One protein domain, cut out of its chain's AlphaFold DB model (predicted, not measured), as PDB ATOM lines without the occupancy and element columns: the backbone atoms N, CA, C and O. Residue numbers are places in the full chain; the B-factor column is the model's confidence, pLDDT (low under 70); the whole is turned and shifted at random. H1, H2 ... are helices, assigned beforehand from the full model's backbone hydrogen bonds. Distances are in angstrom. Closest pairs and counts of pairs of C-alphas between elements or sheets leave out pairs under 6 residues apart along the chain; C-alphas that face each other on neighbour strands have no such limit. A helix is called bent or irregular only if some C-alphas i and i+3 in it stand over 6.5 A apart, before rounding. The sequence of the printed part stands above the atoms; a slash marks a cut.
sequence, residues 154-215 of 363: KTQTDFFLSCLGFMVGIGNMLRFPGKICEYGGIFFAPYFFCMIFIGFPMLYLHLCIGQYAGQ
ATOM      1  N   LYS A 154     305.894 378.555 289.397       78.62
ATOM      2  CA  LYS A 154     306.071 378.554 287.935       78.62
ATOM      3  C   LYS A 154     304.883 379.189 287.206       78.62
ATOM      4  O   LYS A 154     305.078 379.914 286.235       78.62
ATOM      5  N   THR A 155     303.656 378.948 287.678       82.81
ATOM      6  CA  THR A 155     302.432 379.523 287.099       82.81
ATOM      7  C   THR A 155     301.450 380.005 288.173       82.81
ATOM      8  O   THR A 155     301.463 379.547 289.318       82.81
ATOM      9  N   GLN A 156     300.565 380.938 287.802       83.19
ATOM     10  CA  GLN A 156     299.493 381.419 288.686       83.19
ATOM     11  C   GLN A 156     298.461 380.338 289.003       83.19
ATOM     12  O   GLN A 156     297.899 380.318 290.097       83.19
ATOM     13  N   THR A 157     298.215 379.441 288.051       86.12
ATOM     14  CA  THR A 157     297.278 378.330 288.204       86.12
ATOM     15  C   THR A 157     297.776 377.321 289.224       86.12
ATOM     16  O   THR A 157     296.970 376.861 290.026       86.12
ATOM     17  N   ASP A 158     299.084 377.045 289.269       88.00
ATOM     18  CA  ASP A 158     299.663 376.144 290.272       88.00
ATOM     19  C   ASP A 158     299.495 376.722 291.676       88.00
ATOM     20  O   ASP A 158     299.095 376.015 292.599       88.00
ATOM     21  N   PHE A 159     299.717 378.031 291.832       87.62
ATOM     22  CA  PHE A 159     299.478 378.715 293.100       87.62
ATOM     23  C   PHE A 159     297.998 378.655 293.497       87.62
ATOM     24  O   PHE A 159     297.668 378.249 294.612       87.62
ATOM     25  N   PHE A 160     297.094 379.005 292.579       89.88
ATOM     26  CA  PHE A 160     295.657 379.007 292.845       89.88
ATOM     27  C   PHE A 160     295.126 377.611 293.185       89.88
ATOM     28  O   PHE A 160     294.370 377.462 294.143       89.88
ATOM     29  N   LEU A 161     295.544 376.583 292.443       89.56
ATOM     30  CA  LEU A 161     295.145 375.198 292.682       89.56
ATOM     31  C   LEU A 161     295.688 374.682 294.018       89.56
ATOM     32  O   LEU A 161     294.959 374.016 294.750       89.56
ATOM     33  N   SER A 162     296.922 375.052 294.377       90.88
ATOM     34  CA  SER A 162     297.506 374.729 295.686       90.88
ATOM     35  C   SER A 162     296.707 375.369 296.826       90.88
ATOM     36  O   SER A 162     296.355 374.700 297.799       90.88
ATOM     37  N   CYS A 163     296.343 376.648 296.687       89.69
ATOM     38  CA  CYS A 163     295.477 377.328 297.649       89.69
ATOM     39  C   CYS A 163     294.081 376.692 297.719       89.69
ATOM     40  O   CYS A 163     293.533 376.532 298.807       89.69
ATOM     41  N   LEU A 164     293.499 376.311 296.580       90.44
ATOM     42  CA  LEU A 164     292.185 375.676 296.526       90.44
ATOM     43  C   LEU A 164     292.187 374.308 297.218       90.44
ATOM     44  O   LEU A 164     291.273 374.023 297.988       90.44
ATOM     45  N   GLY A 165     293.233 373.506 297.010       89.88
ATOM     46  CA  GLY A 165     293.423 372.234 297.707       89.88
ATOM     47  C   GLY A 165     293.531 372.401 299.224       89.88
ATOM     48  O   GLY A 165     292.968 371.602 299.965       89.88
ATOM     49  N   PHE A 166     294.173 373.476 299.690       87.50
ATOM     50  CA  PHE A 166     294.228 373.804 301.116       87.50
ATOM     51  C   PHE A 166     292.865 374.235 301.689       87.50
ATOM     52  O   PHE A 166     292.530 373.890 302.820       87.50
ATOM     53  N   MET A 167     292.058 374.975 300.922       87.75
ATOM     54  CA  MET A 167     290.744 375.454 301.377       87.75
ATOM     55  C   MET A 167     289.681 374.349 301.441       87.75
ATOM     56  O   MET A 167     288.773 374.403 302.277       87.75
ATOM     57  N   VAL A 168     289.757 373.354 300.556       87.06
ATOM     58  CA  VAL A 168     288.766 372.273 300.475       87.06
ATOM     59  C   VAL A 168     289.142 371.137 301.432       87.06
ATOM     60  O   VAL A 168     289.856 370.206 301.080       87.06
ATOM     61  N   GLY A 169     288.625 371.194 302.663       81.25
ATOM     62  CA  GLY A 169     288.812 370.140 303.667       81.25
ATOM     63  C   GLY A 169     287.725 369.055 303.639       81.25
ATOM     64  O   GLY A 169     286.530 369.363 303.638       81.25
ATOM     65  N   ILE A 170     288.130 367.780 303.734       79.81
ATOM     66  CA  ILE A 170     287.231 366.605 303.817       79.81
ATOM     67  C   ILE A 170     286.231 366.750 304.979       79.81
ATOM     68  O   ILE A 170     285.046 366.436 304.844       79.81
ATOM     69  N   GLY A 171     286.678 367.298 306.113       73.00
ATOM     70  CA  GLY A 171     285.816 367.542 307.273       73.00
ATOM     71  C   GLY A 171     284.682 368.534 306.992       73.00
ATOM     72  O   GLY A 171     283.572 368.362 307.498       73.00
ATOM     73  N   ASN A 172     284.924 369.534 306.140       78.94
ATOM     74  CA  ASN A 172     283.900 370.506 305.765       78.94
ATOM     75  C   ASN A 172     282.847 369.867 304.844       78.94
ATOM     76  O   ASN A 172     281.653 370.110 305.011       78.94
ATOM     77  N   MET A 173     283.272 368.971 303.945       82.25
ATOM     78  CA  MET A 173     282.372 368.238 303.047       82.25
ATOM     79  C   MET A 173     281.402 367.309 303.784       82.25
ATOM     80  O   MET A 173     280.253 367.190 303.369       82.25
ATOM     81  N   LEU A 174     281.832 366.671 304.879       81.88
ATOM     82  CA  LEU A 174     280.974 365.753 305.637       81.88
ATOM     83  C   LEU A 174     280.081 366.471 306.662       81.88
ATOM     84  O   LEU A 174     278.935 366.076 306.886       81.88
ATOM     85  N   ARG A 175     280.580 367.542 307.289       81.19
ATOM     86  CA  ARG A 175     279.845 368.276 308.332       81.19
ATOM     87  C   ARG A 175     278.729 369.148 307.757       81.19
ATOM     88  O   ARG A 175     277.675 369.280 308.380       81.19
ATOM     89  N   PHE A 176     278.955 369.733 306.582       85.00
ATOM     90  CA  PHE A 176     278.023 370.665 305.952       85.00
ATOM     91  C   PHE A 176     276.646 370.039 305.633       85.00
ATOM     92  O   PHE A 176     275.639 370.609 306.062       85.00
ATOM     93  N   PRO A 177     276.549 368.838 305.023       86.06
ATOM     94  CA  PRO A 177     275.269 368.155 304.824       86.06
ATOM     95  C   PRO A 177     274.535 367.864 306.134       86.06
ATOM     96  O   PRO A 177     273.322 368.039 306.207       86.06
ATOM     97  N   GLY A 178     275.263 367.475 307.188       84.69
ATOM     98  CA  GLY A 178     274.673 367.229 308.505       84.69
ATOM     99  C   GLY A 178     273.971 368.466 309.066       84.69
ATOM    100  O   GLY A 178     272.878 368.359 309.616       84.69
ATOM    101  N   LYS A 179     274.556 369.652 308.859       84.06
ATOM    102  CA  LYS A 179     273.966 370.920 309.301       84.06
ATOM    103  C   LYS A 179     272.794 371.374 308.442       84.06
ATOM    104  O   LYS A 179     271.807 371.854 308.988       84.06
ATOM    105  N   ILE A 180     272.830 371.135 307.137       89.25
ATOM    106  CA  ILE A 180     271.673 371.411 306.276       89.25
ATOM    107  C   ILE A 180     270.497 370.489 306.616       89.25
ATOM    108  O   ILE A 180     269.356 370.936 306.617       89.25
ATOM    109  N   CYS A 181     270.741 369.222 306.953       86.75
ATOM    110  CA  CYS A 181     269.674 368.312 307.375       86.75
ATOM    111  C   CYS A 181     269.008 368.735 308.698       86.75
ATOM    112  O   CYS A 181     267.834 368.441 308.898       86.75
ATOM    113  N   GLU A 182     269.741 369.410 309.590       87.75
ATOM    114  CA  GLU A 182     269.248 369.871 310.896       87.75
ATOM    115  C   GLU A 182     268.453 371.186 310.789       87.75
ATOM    116  O   GLU A 182     267.376 371.305 311.366       87.75
ATOM    117  N   TYR A 183     268.957 372.157 310.020       86.94
ATOM    118  CA  TYR A 183     268.406 373.520 309.941       86.94
ATOM    119  C   TYR A 183     267.676 373.824 308.617       86.94
ATOM    120  O   TYR A 183     267.129 374.914 308.432       86.94
ATOM    121  N   GLY A 184     267.664 372.884 307.671       88.00
ATOM    122  CA  GLY A 184     267.073 373.047 306.343       88.00
ATOM    123  C   GLY A 184     267.799 374.080 305.472       88.00
ATOM    124  O   GLY A 184     268.965 374.417 305.680       88.00
ATOM    125  N   GLY A 185     267.085 374.620 304.478       85.69
ATOM    126  CA  GLY A 185     267.616 375.631 303.553       85.69
ATOM    127  C   GLY A 185     267.896 377.001 304.187       85.69
ATOM    128  O   GLY A 185     268.558 377.838 303.581       85.69
ATOM    129  N   ILE A 186     267.433 377.236 305.418       91.00
ATOM    130  CA  ILE A 186     267.600 378.515 306.124       91.00
ATOM    131  C   ILE A 186     269.051 378.697 306.596       91.00
ATOM    132  O   ILE A 186     269.525 379.824 306.691       91.00
ATOM    133  N   PHE A 187     269.796 377.606 306.798       89.50
ATOM    134  CA  PHE A 187     271.212 377.634 307.184       89.50
ATOM    135  C   PHE A 187     272.121 378.342 306.168       89.50
ATOM    136  O   PHE A 187     273.146 378.909 306.546       89.50
ATOM    137  N   PHE A 188     271.747 378.352 304.885       90.56
ATOM    138  CA  PHE A 188     272.562 378.965 303.837       90.56
ATOM    139  C   PHE A 188     272.687 380.484 303.998       90.56
ATOM    140  O   PHE A 188     273.761 381.022 303.747       90.56
ATOM    141  N   ALA A 189     271.635 381.177 304.442       92.44
ATOM    142  CA  ALA A 189     271.649 382.635 304.569       92.44
ATOM    143  C   ALA A 189     272.726 383.152 305.552       92.44
ATOM    144  O   ALA A 189     273.585 383.926 305.121       92.44
ATOM    145  N   PRO A 190     272.775 382.711 306.829       93.50
ATOM    146  CA  PRO A 190     273.844 383.112 307.741       93.50
ATOM    147  C   PRO A 190     275.206 382.538 307.329       93.50
ATOM    148  O   PRO A 190     276.226 383.187 307.547       93.50
ATOM    149  N   TYR A 191     275.248 381.362 306.690       91.94
ATOM    150  CA  TYR A 191     276.495 380.780 306.192       91.94
ATOM    151  C   TYR A 191     277.151 381.656 305.114       91.94
ATOM    152  O   TYR A 191     278.324 382.002 305.241       91.94
ATOM    153  N   PHE A 192     276.398 382.075 304.091       93.62
ATOM    154  CA  PHE A 192     276.905 382.962 303.041       93.62
ATOM    155  C   PHE A 192     277.247 384.352 303.574       93.62
ATOM    156  O   PHE A 192     278.267 384.914 303.180       93.62
ATOM    157  N   PHE A 193     276.447 384.884 304.502       95.94
ATOM    158  CA  PHE A 193     276.749 386.151 305.160       95.94
ATOM    159  C   PHE A 193     278.107 386.089 305.878       95.94
ATOM    160  O   PHE A 193     279.014 386.857 305.565       95.94
ATOM    161  N   CYS A 194     278.309 385.115 306.769       94.94
ATOM    162  CA  CYS A 194     279.585 384.944 307.467       94.94
ATOM    163  C   CYS A 194     280.743 384.642 306.503       94.94
ATOM    164  O   CYS A 194     281.856 385.123 306.703       94.94
ATOM    165  N   MET A 195     280.503 383.887 305.430       93.06
ATOM    166  CA  MET A 195     281.522 383.607 304.420       93.06
ATOM    167  C   MET A 195     281.983 384.884 303.707       93.06
ATOM    168  O   MET A 195     283.184 385.077 303.552       93.06
ATOM    169  N   ILE A 196     281.067 385.760 303.292       95.88
ATOM    170  CA  ILE A 196     281.409 386.977 302.539       95.88
ATOM    171  C   ILE A 196     282.009 388.049 303.452       95.88
ATOM    172  O   ILE A 196     282.966 388.706 303.055       95.88
ATOM    173  N   PHE A 197     281.479 388.228 304.663       95.75
ATOM    174  CA  PHE A 197     281.917 389.306 305.558       95.75
ATOM    175  C   PHE A 197     283.098 388.931 306.456       95.75
ATOM    176  O   PHE A 197     283.852 389.812 306.856       95.75
ATOM    177  N   ILE A 198     283.277 387.648 306.777       95.38
ATOM    178  CA  ILE A 198     284.330 387.191 307.697       95.38
ATOM    179  C   ILE A 198     285.304 386.265 306.972       95.38
ATOM    180  O   ILE A 198     286.509 386.502 307.002       95.38
ATOM    181  N   GLY A 199     284.801 385.238 306.284       93.25
ATOM    182  CA  GLY A 199     285.639 384.221 305.643       93.25
ATOM    183  C   GLY A 199     286.533 384.780 304.535       93.25
ATOM    184  O   GLY A 199     287.753 384.637 304.585       93.25
ATOM    185  N   PHE A 200     285.935 385.440 303.544       92.81
ATOM    186  CA  PHE A 200     286.646 385.964 302.381       92.81
ATOM    187  C   PHE A 200     287.649 387.075 302.743       92.81
ATOM    188  O   PHE A 200     288.795 386.980 302.302       92.81
ATOM    189  N   PRO A 201     287.314 388.070 303.593       95.38
ATOM    190  CA  PRO A 201     288.269 389.094 304.008       95.38
ATOM    191  C   PRO A 201     289.429 388.522 304.826       95.38
ATOM    192  O   PRO A 201     290.569 388.924 304.611       95.38
ATOM    193  N   MET A 202     289.172 387.550 305.709       93.00
ATOM    194  CA  MET A 202     290.235 386.882 306.470       93.00
ATOM    195  C   MET A 202     291.170 386.076 305.570       93.00
ATOM    196  O   MET A 202     292.388 386.152 305.727       93.00
ATOM    197  N   LEU A 203     290.622 385.340 304.599       91.69
ATOM    198  CA  LEU A 203     291.421 384.611 303.619       91.69
ATOM    199  C   LEU A 203     292.282 385.568 302.787       91.69
ATOM    200  O   LEU A 203     293.480 385.338 302.627       91.69
ATOM    201  N   TYR A 204     291.685 386.651 302.288       92.56
ATOM    202  CA  TYR A 204     292.396 387.662 301.511       92.56
ATOM    203  C   TYR A 204     293.529 388.295 302.324       92.56
ATOM    204  O   TYR A 204     294.662 388.348 301.851       92.56
ATOM    205  N   LEU A 205     293.261 388.686 303.574       91.50
ATOM    206  CA  LEU A 205     294.268 389.226 304.485       91.50
ATOM    207  C   LEU A 205     295.427 388.243 304.691       91.50
ATOM    208  O   LEU A 205     296.589 388.633 304.591       91.50
ATOM    209  N   HIS A 206     295.124 386.966 304.934       89.38
ATOM    210  CA  HIS A 206     296.138 385.936 305.136       89.38
ATOM    211  C   HIS A 206     297.031 385.758 303.898       89.38
ATOM    212  O   HIS A 206     298.258 385.719 304.012       89.38
ATOM    213  N   LEU A 207     296.432 385.722 302.704       90.38
ATOM    214  CA  LEU A 207     297.165 385.626 301.441       90.38
ATOM    215  C   LEU A 207     298.012 386.879 301.174       90.38
ATOM    216  O   LEU A 207     299.171 386.750 300.779       90.38
ATOM    217  N   CYS A 208     297.482 388.078 301.434       90.50
ATOM    218  CA  CYS A 208     298.225 389.331 301.297       90.50
ATOM    219  C   CYS A 208     299.441 389.379 302.226       90.50
ATOM    220  O   CYS A 208     300.527 389.739 301.775       90.50
ATOM    221  N   ILE A 209     299.290 388.978 303.492       87.12
ATOM    222  CA  ILE A 209     300.400 388.919 304.453       87.12
ATOM    223  C   ILE A 209     301.454 387.908 303.986       87.12
ATOM    224  O   ILE A 209     302.640 388.230 303.976       87.12
ATOM    225  N   GLY A 210     301.042 386.716 303.540       86.94
ATOM    226  CA  GLY A 210     301.965 385.690 303.046       86.94
ATOM    227  C   GLY A 210     302.730 386.107 301.782       86.94
ATOM    228  O   GLY A 210     303.917 385.803 301.632       86.94
ATOM    229  N   GLN A 211     302.079 386.843 300.878       87.69
ATOM    230  CA  GLN A 211     302.723 387.391 299.683       87.69
ATOM    231  C   GLN A 211     303.650 388.568 300.008       87.69
ATOM    232  O   GLN A 211     304.745 388.632 299.450       87.69
ATOM    233  N   TYR A 212     303.240 389.462 300.915       84.31
ATOM    234  CA  TYR A 212     304.007 390.641 301.316       84.31
ATOM    235  C   TYR A 212     305.254 390.283 302.128       84.31
ATOM    236  O   TYR A 212     306.349 390.738 301.804       84.31
ATOM    237  N   ALA A 213     305.106 389.455 303.165       84.94
ATOM    238  CA  ALA A 213     306.221 389.085 304.032       84.94
ATOM    239  C   ALA A 213     307.237 388.200 303.307       84.94
ATOM    240  O   ALA A 213     308.436 388.281 303.557       84.94
ATOM    241  N   GLY A 214     306.742 387.338 302.418       79.88
ATOM    242  CA  GLY A 214     307.547 386.452 301.596       79.88
ATOM    243  C   GLY A 214     308.480 385.504 302.352       79.88
ATOM    244  O   GLY A 214     309.444 385.017 301.770       79.88
ATOM    245  N   GLN A 215     308.175 385.244 303.620       81.56
ATOM    246  CA  GLN A 215     308.929 384.412 304.552       81.56
ATOM    247  C   GLN A 215     307.969 383.549 305.380       81.56
ATOM    248  O   GLN A 215     306.749 383.701 305.285       81.56
TER     249      GLN A 215
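Overview. This is residues 154 to 215 of the 363 residues of an uncharacterized protein of Ancylostoma ceylanicum (UniProt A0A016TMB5). The model is a long, open U of helices: H1 and the arm H2a follow each other along one limb, the chain turns back at residues 183 and 184, and the long arm H2b makes the other limb. The two limbs meet at the turn, while H1 stays apart from H2b. The printed part has 62 residues with two named helices, H1 then H2, and no named strand; its class is all helix. It is loose, with a radius of gyration of the C-alphas of 15.0 A, and elongated, spanning 43 by 22 by 17 A.

Along the chain. H1, residues 156 to 167, begins at C-alpha 156 (299.493, 381.419, 288.686) and is 16.5 A long. H2, residues 170 to 213, was assigned as one helix by its hydrogen bonds but is bent: C-alphas 182 and 185 are 9.5 A apart. Its arm H2a, residues 170 to 182, is 19.6 A long and ends at C-alpha 182 (269.248, 369.871, 310.896). Its arm H2b, residues 185 to 213, is 40.9 A long and ends at C-alpha 213 (306.221, 389.085, 304.032). H2b has a kink of 39 degrees near residue 194 and is irregular, with C-alphas 197 and 200 6.6 A apart.

Arrangement. H1 is apart from H2a and from H2b. H2a and H2b only just touch, and only at the corner, with 3 pairs of C-alphas within 8 A, through residues 179 to 180 and 187 to 188 alone. Their closest C-alphas, those of Ile 180 and Phe 187, are 6.3 A apart. They run opposite ways at a shallow tilt of 24 degrees. In H1 every O i to N i+4 pair is within hydrogen-bond range; in H2a 7 of 9 are, in H2b 21 of 25.

Size, cuts and confidence. The two C-alphas farthest apart, those of Lys 154 and Glu 182, are 44.3 A apart. The link from H1 to H2 is tight. The printed part has no cut, and no printed residue is under 70 in pLDDT.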